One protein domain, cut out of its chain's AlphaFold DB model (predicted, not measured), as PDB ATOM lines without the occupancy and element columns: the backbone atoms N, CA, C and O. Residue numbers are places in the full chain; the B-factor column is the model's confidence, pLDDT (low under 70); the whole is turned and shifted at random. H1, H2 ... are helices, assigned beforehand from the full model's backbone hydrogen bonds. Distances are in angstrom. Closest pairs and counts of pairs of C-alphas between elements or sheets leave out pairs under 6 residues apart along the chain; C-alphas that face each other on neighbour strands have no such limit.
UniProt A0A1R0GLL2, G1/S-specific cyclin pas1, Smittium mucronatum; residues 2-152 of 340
ATOM      1  N   SER A   2     113.103  -6.316  10.674       69.06
ATOM      2  CA  SER A   2     114.008  -5.170  10.452       69.06
ATOM      3  C   SER A   2     115.101  -4.984  11.511       69.06
ATOM      4  O   SER A   2     116.256  -4.733  11.185       69.06
ATOM      5  N   ASP A   3     114.739  -5.084  12.786       76.69
ATOM      6  CA  ASP A   3     115.568  -4.508  13.853       76.69
ATOM      7  C   ASP A   3     116.748  -5.422  14.205       76.69
ATOM      8  O   ASP A   3     117.844  -4.952  14.507       76.69
ATOM      9  N   VAL A   4     116.551  -6.737  14.062       79.19
ATOM     10  CA  VAL A   4     117.603  -7.746  14.251       79.19
ATOM     11  C   VAL A   4     118.614  -7.693  13.104       79.19
ATOM     12  O   VAL A   4     119.814  -7.718  13.359       79.19
ATOM     13  N   THR A   5     118.173  -7.515  11.852       84.00
ATOM     14  CA  THR A   5     119.094  -7.365  10.709       84.00
ATOM     15  C   THR A   5     119.820  -6.016  10.723       84.00
ATOM     16  O   THR A   5     121.000  -5.950  10.372       84.00
ATOM     17  N   LEU A   6     119.178  -4.946  11.210       86.81
ATOM     18  CA  LEU A   6     119.832  -3.663  11.485       86.81
ATOM     19  C   LEU A   6     120.883  -3.787  12.601       86.81
ATOM     20  O   LEU A   6     121.980  -3.238  12.469       86.81
ATOM     21  N   SER A   7     120.577  -4.528  13.672       91.00
ATOM     22  CA  SER A   7     121.516  -4.814  14.761       91.00
ATOM     23  C   SER A   7     122.706  -5.646  14.273       91.00
ATOM     24  O   SER A   7     123.850  -5.223  14.428       91.00
ATOM     25  N   ALA A   8     122.464  -6.756  13.568       92.25
ATOM     26  CA  ALA A   8     123.502  -7.599  12.973       92.25
ATOM     27  C   ALA A   8     124.411  -6.816  12.007       92.25
ATOM     28  O   ALA A   8     125.634  -6.957  12.063       92.25
ATOM     29  N   ARG A   9     123.845  -5.914  11.189       93.25
ATOM     30  CA  ARG A   9     124.615  -4.997  10.335       93.25
ATOM     31  C   ARG A   9     125.545  -4.103  11.163       93.25
ATOM     32  O   ARG A   9     126.748  -4.122  10.906       93.25
ATOM     33  N   LYS A  10     125.027  -3.381  12.168       93.12
ATOM     34  CA  LYS A  10     125.837  -2.519  13.060       93.12
ATOM     35  C   LYS A  10     126.933  -3.316  13.778       93.12
ATOM     36  O   LYS A  10     128.098  -2.934  13.742       93.12
ATOM     37  N   ASN A  11     126.578  -4.470  14.337       95.19
ATOM     38  CA  ASN A  11     127.487  -5.356  15.060       95.19
ATOM     39  C   ASN A  11     128.597  -5.921  14.151       95.19
ATOM     40  O   ASN A  11     129.756  -5.970  14.558       95.19
ATOM     41  N   SER A  12     128.285  -6.279  12.897       95.44
ATOM     42  CA  SER A  12     129.289  -6.723  11.913       95.44
ATOM     43  C   SER A  12     130.288  -5.619  11.545       95.44
ATOM     44  O   SER A  12     131.455  -5.891  11.264       95.44
ATOM     45  N   GLU A  13     129.848  -4.363  11.563       93.81
ATOM     46  CA  GLU A  13     130.645  -3.191  11.212       93.81
ATOM     47  C   GLU A  13     131.572  -2.789  12.362       93.81
ATOM     48  O   GLU A  13     132.773  -2.620  12.145       93.81
ATOM     49  N   LEU A  14     131.050  -2.795  13.595       94.75
ATOM     50  CA  LEU A  14     131.834  -2.681  14.824       94.75
ATOM     51  C   LEU A  14     132.914  -3.771  14.910       94.75
ATOM     52  O   LEU A  14     134.082  -3.454  15.126       94.75
ATOM     53  N   ALA A  15     132.553  -5.038  14.672       94.69
ATOM     54  CA  ALA A  15     133.501  -6.152  14.672       94.69
ATOM     55  C   ALA A  15     134.595  -5.976  13.606       94.69
ATOM     56  O   ALA A  15     135.774  -6.193  13.882       94.69
ATOM     57  N   THR A  16     134.229  -5.517  12.406       93.50
ATOM     58  CA  THR A  16     135.185  -5.260  11.315       93.50
ATOM     59  C   THR A  16     136.143  -4.121  11.654       93.50
ATOM     60  O   THR A  16     137.346  -4.233  11.407       93.50
ATOM     61  N   LYS A  17     135.645  -3.028  12.248       90.56
ATOM     62  CA  LYS A  17     136.504  -1.910  12.656       90.56
ATOM     63  C   LYS A  17     137.404  -2.291  13.828       90.56
ATOM     64  O   LYS A  17     138.589  -1.966  13.797       90.56
ATOM     65  N   PHE A  18     136.887  -3.042  14.800       91.56
ATOM     66  CA  PHE A  18     137.690  -3.587  15.891       91.56
ATOM     67  C   PHE A  18     138.808  -4.501  15.373       91.56
ATOM     68  O   PHE A  18     139.951  -4.337  15.783       91.56
ATOM     69  N   VAL A  19     138.528  -5.381  14.406       89.56
ATOM     70  CA  VAL A  19     139.554  -6.196  13.730       89.56
ATOM     71  C   VAL A  19     140.594  -5.338  13.004       89.56
ATOM     72  O   VAL A  19     141.788  -5.585  13.152       89.56
ATOM     73  N   SER A  20     140.182  -4.293  12.278       87.88
ATOM     74  CA  SER A  20     141.115  -3.374  11.603       87.88
ATOM     75  C   SER A  20     142.077  -2.672  12.581       87.88
ATOM     76  O   SER A  20     143.253  -2.461  12.270       87.88
ATOM     77  N   ILE A  21     141.609  -2.366  13.795       86.50
ATOM     78  CA  ILE A  21     142.441  -1.839  14.888       86.50
ATOM     79  C   ILE A  21     143.338  -2.951  15.459       86.50
ATOM     80  O   ILE A  21     144.559  -2.852  15.391       86.50
ATOM     81  N   LEU A  22     142.744  -4.036  15.963       84.38
ATOM     82  CA  LEU A  22     143.411  -5.110  16.713       84.38
ATOM     83  C   LEU A  22     144.456  -5.899  15.896       84.38
ATOM     84  O   LEU A  22     145.378  -6.485  16.461       84.38
ATOM     85  N   PHE A  23     144.324  -5.902  14.567       78.56
ATOM     86  CA  PHE A  23     145.229  -6.572  13.627       78.56
ATOM     87  C   PHE A  23     145.974  -5.558  12.734       78.56
ATOM     88  O   PHE A  23     146.419  -5.891  11.633       78.56
ATOM     89  N   SER A  24     146.146  -4.315  13.208       72.94
ATOM     90  CA  SER A  24     146.691  -3.175  12.447       72.94
ATOM     91  C   SER A  24     148.088  -3.353  11.841       72.94
ATOM     92  O   SER A  24     148.451  -2.579  10.953       72.94
ATOM     93  N   ARG A  25     148.885  -4.323  12.299       64.75
ATOM     94  CA  ARG A  25     150.225  -4.630  11.760       64.75
ATOM     95  C   ARG A  25     150.229  -5.774  10.732       64.75
ATOM     96  O   ARG A  25     151.286  -6.169  10.261       64.75
ATOM     97  N   THR A  26     149.055  -6.280  10.350       65.44
ATOM     98  CA  THR A  26     148.897  -7.431   9.444       65.44
ATOM     99  C   THR A  26     148.279  -7.052   8.089       65.44
ATOM    100  O   THR A  26     147.770  -5.947   7.883       65.44
ATOM    101  N   ILE A  27     148.254  -8.018   7.163       61.06
ATOM    102  CA  ILE A  27     147.612  -7.920   5.837       61.06
ATOM    103  C   ILE A  27     146.100  -7.610   5.938       61.06
ATOM    104  O   ILE A  27     145.509  -7.094   4.984       61.06
ATOM    105  N   THR A  28     145.477  -7.850   7.098       61.59
ATOM    106  CA  THR A  28     144.040  -7.668   7.345       61.59
ATOM    107  C   THR A  28     143.548  -6.231   7.118       61.59
ATOM    108  O   THR A  28     142.369  -6.054   6.832       61.59
ATOM    109  N   LYS A  29     144.436  -5.223   7.078       66.06
ATOM    110  CA  LYS A  29     144.123  -3.839   6.652       66.06
ATOM    111  C   LYS A  29     143.620  -3.677   5.204       66.06
ATOM    112  O   LYS A  29     143.105  -2.614   4.869       66.06
ATOM    113  N   ARG A  30     143.761  -4.676   4.321       77.31
ATOM    114  CA  ARG A  30     143.291  -4.572   2.922       77.31
ATOM    115  C   ARG A  30     141.760  -4.455   2.855       77.31
ATOM    116  O   ARG A  30     141.053  -5.389   3.220       77.31
ATOM    117  N   THR A  31     141.240  -3.367   2.283       80.69
ATOM    118  CA  THR A  31     139.795  -3.091   2.122       80.69
ATOM    119  C   THR A  31     138.941  -4.285   1.646       80.69
ATOM    120  O   THR A  31     137.953  -4.587   2.316       80.69
ATOM    121  N   PRO A  32     139.282  -5.032   0.568       85.31
ATOM    122  CA  PRO A  32     138.480  -6.189   0.140       85.31
ATOM    123  C   PRO A  32     138.443  -7.333   1.169       85.31
ATOM    124  O   PRO A  32     137.463  -8.078   1.224       85.31
ATOM    125  N   HIS A  33     139.468  -7.457   2.016       86.75
ATOM    126  CA  HIS A  33     139.507  -8.439   3.096       86.75
ATOM    127  C   HIS A  33     138.579  -8.032   4.248       86.75
ATOM    128  O   HIS A  33     137.721  -8.820   4.640       86.75
ATOM    129  N   LEU A  34     138.649  -6.773   4.704       88.31
ATOM    130  CA  LEU A  34     137.722  -6.228   5.708       88.31
ATOM    131  C   LEU A  34     136.257  -6.311   5.250       88.31
ATOM    132  O   LEU A  34     135.382  -6.671   6.032       88.31
ATOM    133  N   LEU A  35     135.979  -6.052   3.968       90.38
ATOM    134  CA  LEU A  35     134.640  -6.227   3.391       90.38
ATOM    135  C   LEU A  35     134.181  -7.695   3.384       90.38
ATOM    136  O   LEU A  35     132.991  -7.960   3.560       90.38
ATOM    137  N   SER A  36     135.103  -8.643   3.206       91.19
ATOM    138  CA  SER A  36     134.811 -10.082   3.268       91.19
ATOM    139  C   SER A  36     134.529 -10.529   4.707       91.19
ATOM    140  O   SER A  36     133.533 -11.211   4.948       91.19
ATOM    141  N   PHE A  37     135.321 -10.054   5.672       92.50
ATOM    142  CA  PHE A  37     135.086 -10.269   7.103       92.50
ATOM    143  C   PHE A  37     133.742  -9.673   7.559       92.50
ATOM    144  O   PHE A  37     132.949 -10.367   8.191       92.50
ATOM    145  N   ARG A  38     133.400  -8.443   7.139       94.94
ATOM    146  CA  ARG A  38     132.097  -7.820   7.442       94.94
ATOM    147  C   ARG A  38     130.919  -8.629   6.902       94.94
ATOM    148  O   ARG A  38     129.930  -8.811   7.611       94.94
ATOM    149  N   LYS A  39     131.017  -9.127   5.662       94.56
ATOM    150  CA  LYS A  39     129.999 -10.006   5.057       94.56
ATOM    151  C   LYS A  39     129.839 -11.304   5.853       94.56
ATOM    152  O   LYS A  39     128.709 -11.676   6.152       94.56
ATOM    153  N   PHE A  40     130.947 -11.939   6.235       94.88
ATOM    154  CA  PHE A  40     130.950 -13.134   7.077       94.88
ATOM    155  C   PHE A  40     130.278 -12.883   8.438       94.88
ATOM    156  O   PHE A  40     129.309 -13.564   8.768       94.88
ATOM    157  N   CYS A  41     130.709 -11.860   9.184       95.62
ATOM    158  CA  CYS A  41     130.123 -11.515  10.481       95.62
ATOM    159  C   CYS A  41     128.621 -11.224  10.377       95.62
ATOM    160  O   CYS A  41     127.853 -11.717  11.195       95.62
ATOM    161  N   ASN A  42     128.187 -10.468   9.364       95.44
ATOM    162  CA  ASN A  42     126.767 -10.186   9.146       95.44
ATOM    163  C   ASN A  42     125.978 -11.479   8.854       95.44
ATOM    164  O   ASN A  42     124.954 -11.726   9.484       95.44
ATOM    165  N   SER A  43     126.496 -12.352   7.981       94.50
ATOM    166  CA  SER A  43     125.868 -13.642   7.663       94.50
ATOM    167  C   SER A  43     125.718 -14.539   8.894       94.50
ATOM    168  O   SER A  43     124.646 -15.102   9.106       94.50
ATOM    169  N   VAL A  44     126.759 -14.656   9.728       94.25
ATOM    170  CA  VAL A  44     126.702 -15.449  10.965       94.25
ATOM    171  C   VAL A  44     125.707 -14.841  11.950       94.25
ATOM    172  O   VAL A  44     124.858 -15.565  12.455       94.25
ATOM    173  N   LEU A  45     125.751 -13.525  12.190       95.38
ATOM    174  CA  LEU A  45     124.868 -12.859  13.156       95.38
ATOM    175  C   LEU A  45     123.387 -12.893  12.745       95.38
ATOM    176  O   LEU A  45     122.534 -13.080  13.607       95.38
ATOM    177  N   VAL A  46     123.069 -12.775  11.451       93.25
ATOM    178  CA  VAL A  46     121.691 -12.946  10.945       93.25
ATOM    179  C   VAL A  46     121.258 -14.416  10.989       93.25
ATOM    180  O   VAL A  46     120.111 -14.702  11.319       93.25
ATOM    181  N   SER A  47     122.156 -15.365  10.700       90.69
ATOM    182  CA  SER A  47     121.834 -16.799  10.749       90.69
ATOM    183  C   SER A  47     121.652 -17.344  12.170       90.69
ATOM    184  O   SER A  47     121.000 -18.372  12.330       90.69
ATOM    185  N   THR A  48     122.244 -16.708  13.185       91.31
ATOM    186  CA  THR A  48     122.132 -17.116  14.597       91.31
ATOM    187  C   THR A  48     121.192 -16.233  15.415       91.31
ATOM    188  O   THR A  48     120.804 -16.631  16.507       91.31
ATOM    189  N   GLN A  49     120.818 -15.052  14.908       91.75
ATOM    190  CA  GLN A  49     120.004 -14.044  15.607       91.75
ATOM    191  C   GLN A  49     120.583 -13.624  16.976       91.75
ATOM    192  O   GLN A  49     119.849 -13.276  17.901       91.75
ATOM    193  N   ILE A  50     121.912 -13.669  17.108       90.44
ATOM    194  CA  ILE A  50     122.617 -13.457  18.376       90.44
ATOM    195  C   ILE A  50     122.503 -12.015  18.885       90.44
ATOM    196  O   ILE A  50     122.599 -11.041  18.133       90.44
ATOM    197  N   SER A  51     122.331 -11.893  20.203       93.75
ATOM    198  CA  SER A  51     122.148 -10.621  20.899       93.75
ATOM    199  C   SER A  51     123.415  -9.750  20.887       93.75
ATOM    200  O   SER A  51     124.549 -10.230  20.902       93.75
ATOM    201  N   THR A  52     123.236  -8.427  20.897       95.00
ATOM    202  CA  THR A  52     124.353  -7.468  20.909       95.00
ATOM    203  C   THR A  52     125.322  -7.645  22.097       95.00
ATOM    204  O   THR A  52     126.529  -7.602  21.851       95.00
ATOM    205  N   PRO A  53     124.878  -7.915  23.348       95.81
ATOM    206  CA  PRO A  53     125.787  -8.212  24.462       95.81
ATOM    207  C   PRO A  53     126.722  -9.402  24.207       95.81
ATOM    208  O   PRO A  53     127.905  -9.329  24.534       95.81
ATOM    209  N   VAL A  54     126.232 -10.465  23.557       96.50
ATOM    210  CA  VAL A  54     127.056 -11.623  23.172       96.50
ATOM    211  C   VAL A  54     128.128 -11.226  22.156       96.50
ATOM    212  O   VAL A  54     129.275 -11.650  22.292       96.50
ATOM    213  N   VAL A  55     127.817 -10.359  21.184       97.25
ATOM    214  CA  VAL A  55     128.841  -9.826  20.264       97.25
ATOM    215  C   VAL A  55     129.866  -8.974  21.015       97.25
ATOM    216  O   VAL A  55     131.064  -9.100  20.778       97.25
ATOM    217  N   TYR A  56     129.427  -8.125  21.943       97.38
ATOM    218  CA  TYR A  56     130.327  -7.267  22.718       97.38
ATOM    219  C   TYR A  56     131.277  -8.085  23.606       97.38
ATOM    220  O   TYR A  56     132.471  -7.779  23.666       97.38
ATOM    221  N   LEU A  57     130.786  -9.164  24.224       97.94
ATOM    222  CA  LEU A  57     131.608 -10.122  24.965       97.94
ATOM    223  C   LEU A  57     132.556 -10.909  24.039       97.94
ATOM    224  O   LEU A  57     133.710 -11.130  24.402       97.94
ATOM    225  N   ALA A  58     132.141 -11.239  22.813       98.00
ATOM    226  CA  ALA A  58     133.003 -11.911  21.838       98.00
ATOM    227  C   ALA A  58     134.200 -11.033  21.438       98.00
ATOM    228  O   ALA A  58     135.339 -11.500  21.387       98.00
ATOM    229  N   LEU A  59     133.968  -9.732  21.231       97.12
ATOM    230  CA  LEU A  59     135.038  -8.766  20.981       97.12
ATOM    231  C   LEU A  59     135.950  -8.601  22.223       97.12
ATOM    232  O   LEU A  59     137.163  -8.459  22.067       97.12
ATOM    233  N   PHE A  60     135.415  -8.717  23.449       96.69
ATOM    234  CA  PHE A  60     136.224  -8.758  24.681       96.69
ATOM    235  C   PHE A  60     137.124 -10.002  24.726       96.69
ATOM    236  O   PHE A  60     138.311  -9.898  25.037       96.69
ATOM    237  N   TYR A  61     136.599 -11.188  24.410       97.38
ATOM    238  CA  TYR A  61     137.388 -12.424  24.378       97.38
ATOM    239  C   TYR A  61     138.457 -12.390  23.279       97.38
ATOM    240  O   TYR A  61     139.592 -12.807  23.507       97.38
ATOM    241  N   MET A  62     138.143 -11.795  22.128       94.50
ATOM    242  CA  MET A  62     139.089 -11.536  21.038       94.50
ATOM    243  C   MET A  62     140.215 -10.567  21.456       94.50
ATOM    244  O   MET A  62     141.375 -10.802  21.113       94.50
ATOM    245  N   ARG A  63     139.912  -9.542  22.274       93.38
ATOM    246  CA  ARG A  63     140.921  -8.706  22.958       93.38
ATOM    247  C   ARG A  63     141.783  -9.530  23.916       93.38
ATOM    248  O   ARG A  63     143.008  -9.471  23.834       93.38
ATOM    249  N   ARG A  64     141.154 -10.288  24.825       94.19
ATOM    250  CA  ARG A  64     141.838 -11.084  25.862       94.19
ATOM    251  C   ARG A  64     142.821 -12.078  25.235       94.19
ATOM    252  O   ARG A  64     143.972 -12.109  25.657       94.19
ATOM    253  N   LEU A  65     142.419 -12.781  24.172       92.19
ATOM    254  CA  LEU A  65     143.294 -13.687  23.421       92.19
ATOM    255  C   LEU A  65     144.552 -12.982  22.891       92.19
ATOM    256  O   LEU A  65     145.651 -13.504  23.060       92.19
ATOM    257  N   ARG A  66     144.425 -11.796  22.282       86.94
ATOM    258  CA  ARG A  66     145.578 -11.063  21.722       86.94
ATOM    259  C   ARG A  66     146.519 -10.490  22.783       86.94
ATOM    260  O   ARG A  66     147.707 -10.386  22.508       86.94
ATOM    261  N   ILE A  67     146.029 -10.189  23.987       88.75
ATOM    262  CA  ILE A  67     146.879  -9.819  25.133       88.75
ATOM    263  C   ILE A  67     147.643 -11.052  25.649       88.75
ATOM    264  O   ILE A  67     148.863 -11.004  25.812       88.75
ATOM    265  N   CYS A  68     146.952 -12.179  25.853       86.69
ATOM    266  CA  CYS A  68     147.575 -13.425  26.310       86.69
ATOM    267  C   CYS A  68     148.588 -13.990  25.295       86.69
ATOM    268  O   CYS A  68     149.624 -14.513  25.693       86.69
ATOM    269  N   GLN A  69     148.317 -13.846  23.995       85.19
ATOM    270  CA  GLN A  69     149.116 -14.394  22.891       85.19
ATOM    271  C   GLN A  69     149.836 -13.303  22.076       85.19
ATOM    272  O   GLN A  69     149.955 -13.413  20.854       85.19
ATOM    273  N   HIS A  70     150.320 -12.243  22.734       79.25
ATOM    274  CA  HIS A  70     150.995 -11.110  22.082       79.25
ATOM    275  C   HIS A  70     152.208 -11.537  21.231       79.25
ATOM    276  O   HIS A  70     152.358 -11.082  20.102       79.25
ATOM    277  N   ASN A  71     153.000 -12.506  21.707       73.44
ATOM    278  CA  ASN A  71     154.160 -13.052  20.982       73.44
ATOM    279  C   ASN A  71     153.808 -13.897  19.738       73.44
ATOM    280  O   ASN A  71     154.713 -14.357  19.042       73.44
ATOM    281  N   ILE A  72     152.525 -14.168  19.467       73.62
ATOM    282  CA  ILE A  72     152.096 -14.971  18.318       73.62
ATOM    283  C   ILE A  72     151.528 -14.050  17.240       73.62
ATOM    284  O   ILE A  72     150.396 -13.573  17.340       73.62
ATOM    285  N   THR A  73     152.294 -13.869  16.162       69.88
ATOM    286  CA  THR A  73     151.799 -13.248  14.931       69.88
ATOM    287  C   THR A  73     150.626 -14.070  14.378       69.88
ATOM    288  O   THR A  73     150.804 -15.251  14.063       69.88
ATOM    289  N   PRO A  74     149.423 -13.488  14.241       71.12
ATOM    290  CA  PRO A  74     148.283 -14.188  13.672       71.12
ATOM    291  C   PRO A  74     148.426 -14.278  12.147       71.12
ATOM    292  O   PRO A  74     148.657 -13.266  11.481       71.12
ATOM    293  N   ASN A  75     148.250 -15.470  11.564       74.06
ATOM    294  CA  ASN A  75     148.170 -15.583  10.105       74.06
ATOM    295  C   ASN A  75     146.916 -14.870   9.580       74.06
ATOM    296  O   ASN A  75     145.880 -14.803  10.247       74.06
ATOM    297  N   PHE A  76     146.999 -14.428   8.328       75.06
ATOM    298  CA  PHE A  76     145.859 -14.020   7.508       75.06
ATOM    299  C   PHE A  76     144.691 -15.020   7.620       75.06
ATOM    300  O   PHE A  76     144.923 -16.226   7.622       75.06
ATOM    301  N   GLY A  77     143.448 -14.547   7.723       78.00
ATOM    302  CA  GLY A  77     142.263 -15.401   7.861       78.00
ATOM    303  C   GLY A  77     141.987 -15.894   9.289       78.00
ATOM    304  O   GLY A  77     140.884 -16.371   9.560       78.00
ATOM    305  N   SER A  78     142.942 -15.787  10.224       85.12
ATOM    306  CA  SER A  78     142.735 -16.266  11.602       85.12
ATOM    307  C   SER A  78     141.715 -15.431  12.379       85.12
ATOM    308  O   SER A  78     141.039 -15.971  13.250       85.12
ATOM    309  N   GLU A  79     141.505 -14.157  12.029       88.44
ATOM    310  CA  GLU A  79     140.474 -13.322  12.659       88.44
ATOM    311  C   GLU A  79     139.045 -13.862  12.455       88.44
ATOM    312  O   GLU A  79     138.233 -13.753  13.373       88.44
ATOM    313  N   PHE A  80     138.748 -14.534  11.331       91.00
ATOM    314  CA  PHE A  80     137.478 -15.255  11.130       91.00
ATOM    315  C   PHE A  80     137.323 -16.380  12.160       91.00
ATOM    316  O   PHE A  80     136.274 -16.528  12.790       91.00
ATOM    317  N   CYS A  81     138.391 -17.150  12.365       89.88
ATOM    318  CA  CYS A  81     138.452 -18.297  13.268       89.88
ATOM    319  C   CYS A  81     138.331 -17.857  14.737       89.88
ATOM    320  O   CYS A  81     137.523 -18.404  15.487       89.88
ATOM    321  N   ILE A  82     139.084 -16.820  15.116       92.38
ATOM    322  CA  ILE A  82     139.079 -16.195  16.444       92.38
ATOM    323  C   ILE A  82     137.693 -15.620  16.757       92.38
ATOM    324  O   ILE A  82     137.137 -15.940  17.806       92.38
ATOM    325  N   PHE A  83     137.098 -14.835  15.848       95.19
ATOM    326  CA  PHE A  83     135.754 -14.277  16.043       95.19
ATOM    327  C   PHE A  83     134.690 -15.377  16.164       95.19
ATOM    328  O   PHE A  83     133.836 -15.304  17.043       95.19
ATOM    329  N   SER A  84     134.770 -16.426  15.338       95.19
ATOM    330  CA  SER A  84     133.836 -17.565  15.376       95.19
ATOM    331  C   SER A  84     133.827 -18.278  16.730       95.19
ATOM    332  O   SER A  84     132.764 -18.557  17.282       95.19
ATOM    333  N   VAL A  85     135.014 -18.574  17.273       96.12
ATOM    334  CA  VAL A  85     135.141 -19.256  18.567       96.12
ATOM    335  C   VAL A  85     134.753 -18.326  19.711       96.12
ATOM    336  O   VAL A  85     133.996 -18.743  20.585       96.12
ATOM    337  N   ALA A  86     135.190 -17.064  19.676       96.94
ATOM    338  CA  ALA A  86     134.814 -16.069  20.674       96.94
ATOM    339  C   ALA A  86     133.289 -15.893  20.757       96.94
ATOM    340  O   ALA A  86     132.735 -15.956  21.849       96.94
ATOM    341  N   LEU A  87     132.597 -15.760  19.618       97.06
ATOM    342  CA  LEU A  87     131.141 -15.588  19.554       97.06
ATOM    343  C   LEU A  87     130.380 -16.802  20.108       97.06
ATOM    344  O   LEU A  87     129.426 -16.645  20.871       97.06
ATOM    345  N   MET A  88     130.838 -18.011  19.779       95.75
ATOM    346  CA  MET A  88     130.288 -19.253  20.323       95.75
ATOM    347  C   MET A  88     130.508 -19.378  21.836       95.75
ATOM    348  O   MET A  88     129.590 -19.784  22.545       95.75
ATOM    349  N   LEU A  89     131.695 -19.031  22.341       97.19
ATOM    350  CA  LEU A  89     131.981 -19.043  23.778       97.19
ATOM    351  C   LEU A  89     131.173 -17.973  24.526       97.19
ATOM    352  O   LEU A  89     130.687 -18.245  25.616       97.19
ATOM    353  N   SER A  90     130.969 -16.791  23.938       97.38
ATOM    354  CA  SER A  90     130.160 -15.726  24.541       97.38
ATOM    355  C   SER A  90     128.673 -16.064  24.613       97.38
ATOM    356  O   SER A  90     128.054 -15.766  25.630       97.38
ATOM    357  N   SER A  91     128.099 -16.726  23.598       95.75
ATOM    358  CA  SER A  91     126.710 -17.209  23.686       95.75
ATOM    359  C   SER A  91     126.579 -18.280  24.770       95.75
ATOM    360  O   SER A  91     125.715 -18.183  25.632       95.75
ATOM    361  N   LYS A  92     127.520 -19.232  24.827       94.50
ATOM    362  CA  LYS A  92     127.593 -20.252  25.891       94.50
ATOM    363  C   LYS A  92     127.820 -19.694  27.305       94.50
ATOM    364  O   LYS A  92     127.696 -20.453  28.260       94.50
ATOM    365  N   TYR A  93     128.193 -18.421  27.438       95.69
ATOM    366  CA  TYR A  93     128.445 -17.759  28.720       95.69
ATOM    367  C   TYR A  93     127.282 -16.858  29.177       95.69
ATOM    368  O   TYR A  93     127.158 -16.595  30.370       95.69
ATOM    369  N   LEU A  94     126.445 -16.369  28.252       93.56
ATOM    370  CA  LEU A  94     125.339 -15.444  28.551       93.56
ATOM    371  C   LEU A  94     123.940 -16.034  28.323       93.56
ATOM    372  O   LEU A  94     122.991 -15.548  28.934       93.56
ATOM    373  N   ASP A  95     123.800 -17.040  27.457       90.06
ATOM    374  CA  ASP A  95     122.510 -17.611  27.068       90.06
ATOM    375  C   ASP A  95     122.345 -19.026  27.665       90.06
ATOM    376  O   ASP A  95     123.009 -19.965  27.220       90.06
ATOM    377  N   ASP A  96     121.405 -19.218  28.604       86.88
ATOM    378  CA  ASP A  96     121.070 -20.549  29.163       86.88
ATOM    379  C   ASP A  96     120.698 -21.571  28.066       86.88
ATOM    380  O   ASP A  96     120.924 -22.774  28.195       86.88
ATOM    381  N   ASN A  97     120.117 -21.078  26.966       84.56
ATOM    382  CA  ASN A  97     119.673 -21.853  25.811       84.56
ATOM    383  C   ASN A  97     120.488 -21.470  24.564       84.56
ATOM    384  O   ASN A  97     119.998 -20.810  23.649       84.56
ATOM    385  N   THR A  98     121.756 -21.878  24.544       89.31
ATOM    386  CA  THR A  98     122.705 -21.633  23.445       89.31
ATOM    387  C   THR A  98     122.705 -22.744  22.380       89.31
ATOM    388  O   THR A  98     122.338 -23.894  22.631       89.31
ATOM    389  N   PHE A  99     123.178 -22.433  21.168       90.06
ATOM    390  CA  PHE A  99     123.370 -23.427  20.108       90.06
ATOM    391  C   PHE A  99     124.450 -24.460  20.474       90.06
ATOM    392  O   PHE A  99     125.548 -24.126  20.930       90.06
ATOM    393  N   THR A 100     124.186 -25.738  20.182       93.81
ATOM    394  CA  THR A 100     125.172 -26.814  20.371       93.81
ATOM    395  C   THR A 100     126.395 -26.617  19.468       93.81
ATOM    396  O   THR A 100     126.306 -26.029  18.388       93.81
ATOM    397  N   SER A 101     127.550 -27.179  19.846       93.00
ATOM    398  CA  SER A 101     128.759 -27.137  19.002       93.00
ATOM    399  C   SER A 101     128.527 -27.716  17.592       93.00
ATOM    400  O   SER A 101     129.184 -27.300  16.642       93.00
ATOM    401  N   GLN A 102     127.570 -28.641  17.429       94.56
ATOM    402  CA  GLN A 102     127.175 -29.196  16.129       94.56
ATOM    403  C   GLN A 102     126.338 -28.211  15.293       94.56
ATOM    404  O   GLN A 102     126.505 -28.155  14.075       94.56
ATOM    405  N   ALA A 103     125.466 -27.412  15.916       94.69
ATOM    406  CA  ALA A 103     124.757 -26.332  15.229       94.69
ATOM    407  C   ALA A 103     125.736 -25.227  14.788       94.69
ATOM    408  O   ALA A 103     125.727 -24.834  13.624       94.69
ATOM    409  N   TRP A 104     126.665 -24.829  15.664       94.50
ATOM    410  CA  TRP A 104     127.765 -23.921  15.317       94.50
ATOM    411  C   TRP A 104     128.639 -24.450  14.169       94.50
ATOM    412  O   TRP A 104     128.949 -23.706  13.244       94.50
ATOM    413  N   SER A 105     128.979 -25.744  14.177       93.38
ATOM    414  CA  SER A 105     129.712 -26.410  13.088       93.38
ATOM    415  C   SER A 105     129.014 -26.259  11.730       93.38
ATOM    416  O   SER A 105     129.683 -25.971  10.736       93.38
ATOM    417  N   LYS A 106     127.678 -26.374  11.690       92.69
ATOM    418  CA  LYS A 106     126.876 -26.155  10.475       92.69
ATOM    419  C   LYS A 106     126.871 -24.686  10.041       92.69
ATOM    420  O   LYS A 106     127.173 -24.413   8.887       92.69
ATOM    421  N   VAL A 107     126.574 -23.753  10.951       92.06
ATOM    422  CA  VAL A 107     126.491 -22.304  10.655       92.06
ATOM    423  C   VAL A 107     127.824 -21.731  10.161       92.06
ATOM    424  O   VAL A 107     127.846 -20.872   9.285       92.06
ATOM    425  N   LEU A 108     128.938 -22.199  10.726       91.12
ATOM    426  CA  LEU A 108     130.281 -21.728  10.388       91.12
ATOM    427  C   LEU A 108     130.912 -22.484   9.206       91.12
ATOM    428  O   LEU A 108     131.986 -22.096   8.757       91.12
ATOM    429  N   PHE A 109     130.286 -23.567   8.729       90.56
ATOM    430  CA  PHE A 109     130.832 -24.501   7.730       90.56
ATOM    431  C   PHE A 109     132.197 -25.119   8.122       90.56
ATOM    432  O   PHE A 109     133.021 -25.469   7.276       90.56
ATOM    433  N   ILE A 110     132.433 -25.304   9.428       88.31
ATOM    434  CA  ILE A 110     133.658 -25.902   9.988       88.31
ATOM    435  C   ILE A 110     133.336 -27.319  10.482       88.31
ATOM    436  O   ILE A 110     132.421 -27.463  11.296       88.31
ATOM    437  N   PRO A 111     134.092 -28.368  10.099       91.88
ATOM    438  CA  PRO A 111     133.908 -29.715  10.642       91.88
ATOM    439  C   PRO A 111     133.964 -29.741  12.176       91.88
ATOM    440  O   PRO A 111     134.893 -29.195  12.774       91.88
ATOM    441  N   LEU A 112     132.996 -30.405  12.817       92.88
ATOM    442  CA  LEU A 112     132.833 -30.398  14.277       92.88
ATOM    443  C   LEU A 112     134.120 -30.732  15.066       92.88
ATOM    444  O   LEU A 112     134.412 -29.988  16.000       92.88
ATOM    445  N   PRO A 113     134.943 -31.743  14.704       93.31
ATOM    446  CA  PRO A 113     136.197 -32.007  15.416       93.31
ATOM    447  C   PRO A 113     137.172 -30.820  15.378       93.31
ATOM    448  O   PRO A 113     137.718 -30.443  16.411       93.31
ATOM    449  N   LYS A 114     137.321 -30.161  14.218       89.56
ATOM    450  CA  LYS A 114     138.148 -28.951  14.062       89.56
ATOM    451  C   LYS A 114     137.604 -27.799  14.912       89.56
ATOM    452  O   LYS A 114     138.376 -27.113  15.570       89.56
ATOM    453  N   LEU A 115     136.281 -27.622  14.960       92.38
ATOM    454  CA  LEU A 115     135.650 -26.590  15.786       92.38
ATOM    455  C   LEU A 115     135.789 -26.852  17.299       92.38
ATOM    456  O   LEU A 115     135.858 -25.905  18.080       92.38
ATOM    457  N   LEU A 116     135.827 -28.116  17.731       93.88
ATOM    458  CA  LEU A 116     136.074 -28.491  19.130       93.88
ATOM    459  C   LEU A 116     137.543 -28.279  19.527       93.88
ATOM    460  O   LEU A 116     137.798 -27.733  20.597       93.88
ATOM    461  N   ILE A 117     138.491 -28.620  18.646       93.00
ATOM    462  CA  ILE A 117     139.921 -28.321  18.836       93.00
ATOM    463  C   ILE A 117     140.130 -26.807  18.971       93.00
ATOM    464  O   ILE A 117     140.659 -26.357  19.981       93.00
ATOM    465  N   MET A 118     139.596 -26.011  18.037       92.56
ATOM    466  CA  MET A 118     139.696 -24.547  18.078       92.56
ATOM    467  C   MET A 118     139.063 -23.923  19.339       92.56
ATOM    468  O   MET A 118     139.539 -22.895  19.813       92.56
ATOM    469  N   GLN A 119     138.007 -24.524  19.910       94.44
ATOM    470  CA  GLN A 119     137.458 -24.108  21.212       94.44
ATOM    471  C   GLN A 119     138.422 -24.401  22.361       94.44
ATOM    472  O   GLN A 119     138.645 -23.527  23.195       94.44
ATOM    473  N   LYS A 120     138.987 -25.613  22.403       93.44
ATOM    474  CA  LYS A 120     139.948 -26.015  23.432       93.44
ATOM    475  C   LYS A 120     141.183 -25.108  23.398       93.44
ATOM    476  O   LYS A 120     141.504 -24.498  24.410       93.44
ATOM    477  N   GLU A 121     141.791 -24.947  22.226       92.25
ATOM    478  CA  GLU A 121     142.961 -24.087  22.013       92.25
ATOM    479  C   GLU A 121     142.697 -22.632  22.430       92.25
ATOM    480  O   GLU A 121     143.549 -22.013  23.060       92.25
ATOM    481  N   PHE A 122     141.513 -22.078  22.129       94.06
ATOM    482  CA  PHE A 122     141.151 -20.711  22.525       94.06
ATOM    483  C   PHE A 122     141.048 -20.573  24.047       94.06
ATOM    484  O   PHE A 122     141.524 -19.587  24.605       94.06
ATOM    485  N   LEU A 123     140.428 -21.552  24.717       95.94
ATOM    486  CA  LEU A 123     140.281 -21.568  26.172       95.94
ATOM    487  C   LEU A 123     141.635 -21.724  26.870       95.94
ATOM    488  O   LEU A 123     141.936 -20.955  27.780       95.94
ATOM    489  N   GLU A 124     142.478 -22.648  26.408       93.31
ATOM    490  CA  GLU A 124     143.850 -22.814  26.902       93.31
ATOM    491  C   GLU A 124     144.668 -21.531  26.693       93.31
ATOM    492  O   GLU A 124     145.310 -21.051  27.624       93.31
ATOM    493  N   ALA A 125     144.556 -20.893  25.525       91.75
ATOM    494  CA  ALA A 125     145.262 -19.656  25.198       91.75
ATOM    495  C   ALA A 125     144.831 -18.417  26.013       91.75
ATOM    496  O   ALA A 125     145.546 -17.411  25.983       91.75
ATOM    497  N   ILE A 126     143.710 -18.475  26.747       93.44
ATOM    498  CA  ILE A 126     143.274 -17.455  27.724       93.44
ATOM    499  C   ILE A 126     143.286 -17.968  29.176       93.44
ATOM    500  O   ILE A 126     142.683 -17.339  30.049       93.44
ATOM    501  N   ASN A 127     143.936 -19.105  29.453       94.69
ATOM    502  CA  ASN A 127     143.961 -19.772  30.764       94.69
ATOM    503  C   ASN A 127     142.552 -20.013  31.351       94.69
ATOM    504  O   ASN A 127     142.318 -19.804  32.539       94.69
ATOM    505  N   TYR A 128     141.592 -20.392  30.500       96.06
ATOM    506  CA  TYR A 128     140.164 -20.582  30.803       96.06
ATOM    507  C   TYR A 128     139.453 -19.354  31.413       96.06
ATOM    508  O   TYR A 128     138.303 -19.446  31.847       96.06
ATOM    509  N   ASN A 129     140.087 -18.177  31.402       95.69
ATOM    510  CA  ASN A 129     139.524 -16.947  31.942       95.69
ATOM    511  C   ASN A 129     138.437 -16.388  31.006       95.69
ATOM    512  O   ASN A 129     138.695 -15.525  30.164       95.69
ATOM    513  N   LEU A 130     137.207 -16.882  31.163       96.75
ATOM    514  CA  LEU A 130     135.990 -16.353  30.533       96.75
ATOM    515  C   LEU A 130     135.286 -15.286  31.388       96.75
ATOM    516  O   LEU A 130     134.500 -14.503  30.854       96.75
ATOM    517  N   TYR A 131     135.577 -15.214  32.690       96.94
ATOM    518  CA  TYR A 131     134.950 -14.249  33.594       96.94
ATOM    519  C   TYR A 131     135.335 -12.804  33.246       96.94
ATOM    520  O   TYR A 131     136.477 -12.504  32.886       96.94
ATOM    521  N   VAL A 132     134.377 -11.888  33.359       95.56
ATOM    522  CA  VAL A 132     134.568 -10.444  33.176       95.56
ATOM    523  C   VAL A 132     133.822  -9.756  34.313       95.56
ATOM    524  O   VAL A 132     132.639 -10.034  34.510       95.56
ATOM    525  N   SER A 133     134.491  -8.889  35.079       96.00
ATOM    526  CA  SER A 133     133.807  -8.178  36.164       96.00
ATOM    527  C   SER A 133     132.818  -7.142  35.601       96.00
ATOM    528  O   SER A 133     133.029  -6.630  34.495       96.00
ATOM    529  N   PRO A 134     131.756  -6.761  36.339       94.75
ATOM    530  CA  PRO A 134     130.840  -5.699  35.905       94.75
ATOM    531  C   PRO A 134     131.553  -4.363  35.615       94.75
ATOM    532  O   PRO A 134     131.179  -3.631  34.696       94.75
ATOM    533  N   SER A 135     132.631  -4.074  36.347       94.88
ATOM    534  CA  SER A 135     133.538  -2.946  36.109       94.88
ATOM    535  C   SER A 135     134.302  -3.072  34.786       94.88
ATOM    536  O   SER A 135     134.245  -2.151  33.973       94.88
ATOM    537  N   ASP A 136     134.939  -4.216  34.511       94.06
ATOM    538  CA  ASP A 136     135.665  -4.440  33.248       94.06
ATOM    539  C   ASP A 136     134.727  -4.370  32.040       94.06
ATOM    540  O   ASP A 136     135.089  -3.836  30.991       94.06
ATOM    541  N   TYR A 137     133.515  -4.911  32.189       95.38
ATOM    542  CA  TYR A 137     132.503  -4.895  31.144       95.38
ATOM    543  C   TYR A 137     131.976  -3.475  30.898       95.38
ATOM    544  O   TYR A 137     131.890  -3.060  29.747       95.38
ATOM    545  N   SER A 138     131.700  -2.684  31.942       94.75
ATOM    546  CA  SER A 138     131.250  -1.294  31.755       94.75
ATOM    547  C   SER A 138     132.327  -0.403  31.115       94.75
ATOM    548  O   SER A 138     132.020   0.326  30.170       94.75
ATOM    549  N   ALA A 139     133.596  -0.533  31.519       94.12
ATOM    550  CA  ALA A 139     134.719   0.141  30.858       94.12
ATOM    551  C   ALA A 139     134.891  -0.311  29.393       94.12
ATOM    552  O   ALA A 139     135.189   0.498  28.511       94.12
ATOM    553  N   TRP A 140     134.647  -1.592  29.103       94.81
ATOM    554  CA  TRP A 140     134.666  -2.123  27.740       94.81
ATOM    555  C   TRP A 140     133.545  -1.568  26.853       94.81
ATOM    556  O   TRP A 140     133.800  -1.252  25.692       94.81
ATOM    557  N   LEU A 141     132.331  -1.383  27.383       94.44
ATOM    558  CA  LEU A 141     131.236  -0.756  26.633       94.44
ATOM    559  C   LEU A 141     131.579   0.681  26.211       94.44
ATOM    560  O   LEU A 141     131.269   1.064  25.085       94.44
ATOM    561  N   ILE A 142     132.270   1.450  27.063       92.62
ATOM    562  CA  ILE A 142     132.761   2.796  26.714       92.62
ATOM    563  C   ILE A 142     133.764   2.712  25.552       92.62
ATOM    564  O   ILE A 142     133.649   3.459  24.581       92.62
ATOM    565  N   GLN A 143     134.707   1.766  25.599       91.00
ATOM    566  CA  GLN A 143     135.682   1.563  24.521       91.00
ATOM    567  C   GLN A 143     135.016   1.132  23.201       91.00
ATOM    568  O   GLN A 143     135.361   1.659  22.145       91.00
ATOM    569  N   LEU A 144     134.016   0.242  23.238       92.25
ATOM    570  CA  LEU A 144     133.234  -0.119  22.048       92.25
ATOM    571  C   LEU A 144     132.426   1.061  21.490       92.25
ATOM    572  O   LEU A 144     132.354   1.211  20.270       92.25
ATOM    573  N   GLN A 145     131.860   1.913  22.349       89.75
ATOM    574  CA  GLN A 145     131.119   3.104  21.930       89.75
ATOM    575  C   GLN A 145     132.018   4.086  21.162       89.75
ATOM    576  O   GLN A 145     131.632   4.546  20.092       89.75
ATOM    577  N   VAL A 146     133.251   4.326  21.622       88.88
ATOM    578  CA  VAL A 146     134.239   5.166  20.910       88.88
ATOM    579  C   VAL A 146     134.557   4.612  19.515       88.88
ATOM    580  O   VAL A 146     134.591   5.358  18.530       88.88
ATOM    581  N   ILE A 147     134.748   3.293  19.396       87.25
ATOM    582  CA  ILE A 147     134.950   2.649  18.089       87.25
ATOM    583  C   ILE A 147     133.708   2.855  17.213       87.25
ATOM    584  O   ILE A 147     133.863   3.205  16.043       87.25
ATOM    585  N   MET A 148     132.505   2.686  17.769       86.44
ATOM    586  CA  MET A 148     131.235   2.852  17.059       86.44
ATOM    587  C   MET A 148     131.023   4.290  16.563       86.44
ATOM    588  O   MET A 148     130.698   4.488  15.396       86.44
ATOM    589  N   ASP A 149     131.257   5.301  17.397       84.44
ATOM    590  CA  ASP A 149     131.060   6.706  17.021       84.44
ATOM    591  C   ASP A 149     132.040   7.143  15.932       84.44
ATOM    592  O   ASP A 149     131.657   7.826  14.981       84.44
ATOM    593  N   SER A 150     133.273   6.633  15.970       78.25
ATOM    594  CA  SER A 150     134.244   6.852  14.896       78.25
ATOM    595  C   SER A 150     133.867   6.191  13.553       78.25
ATOM    596  O   SER A 150     134.559   6.423  12.563       78.25
ATOM    597  N   ILE A 151     132.833   5.336  13.478       68.56
ATOM    598  CA  ILE A 151     132.262   4.836  12.203       68.56
ATOM    599  C   ILE A 151     131.369   5.906  11.558       68.56
ATOM    600  O   ILE A 151     131.291   5.977  10.337       68.56
ATOM    601  N   ASN A 152     130.713   6.742  12.367       57.22
ATOM    602  CA  ASN A 152     129.700   7.696  11.908       57.22
ATOM    603  C   ASN A 152     130.281   9.039  11.439       57.22
ATOM    604  O   ASN A 152     129.529   9.869  10.934       57.22
TER     605      ASN A 152
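This is residues 2 to 152 of the 340 residues of the protein "G1/S-specific cyclin pas1" of Smittium mucronatum (UniProt A0A1R0GLL2). H3 and H4 cross as an X in the core of a rounded ball of helices. The hairpin of H1 and H2 packs on one side of this pair, H7 crosses H1 and H3 on another, and H6 crosses H4 on the side away from H3, with short H5 at its first end. The printed part has 151 residues with seven named helices, H1 to H7 in order, and no named strand: the class is all helix. It is compact, with a radius of gyration of the C-alphas of 14.5 A and spans of 41 by 39 by 36 A.

Find C-alpha 2 at (114.008, -5.170, 10.452); from there H1, residues 2 to 22, runs 30.1 A. Next come H2, residues 31 to 48, 25.8 A, H3, residues 52 to 68, 24.6 A, and H4, residues 78 to 94, 24.3 A. H5 is residues 101 to 107 and H6 residues 112 to 125. H7, residues 134 to 149, ends at C-alpha 149 (131.060, 6.706, 17.021).

Start at H3, the hub. It touches H4 at a steep tilt of 56 degrees, closest at the C-alphas of Ala 58 and Ala 86, 4.7 A. H1 touches H3 at a shallow tilt of 13 degrees, Asn 11 to Thr 52, C-alphas 7.0 A apart. H1 and H2 form a hairpin, closest at C-alphas 12 and 41, 5.1 A. With residues 144 to 148 alone, H7 touches H1, about perpendicular at 87 degrees, C-alphas 14 and 148 being closest at 6.0 A. H6 touches H4, about perpendicular at 83 degrees, closest at C-alphas 85 and 119, 6.0 A. H5 touches H6, closest at C-alphas 105 and 112, 5.2 A. In the seven helices every O i to N i+4 pair is within hydrogen-bond range.

The farthest C-alphas, of Ser 2 and Asn 71, are 42.3 A apart. The printed part has no cut, and no link is long. Look for pLDDT under 70 at residues 2, 25 to 29, 73 and 151 to 152.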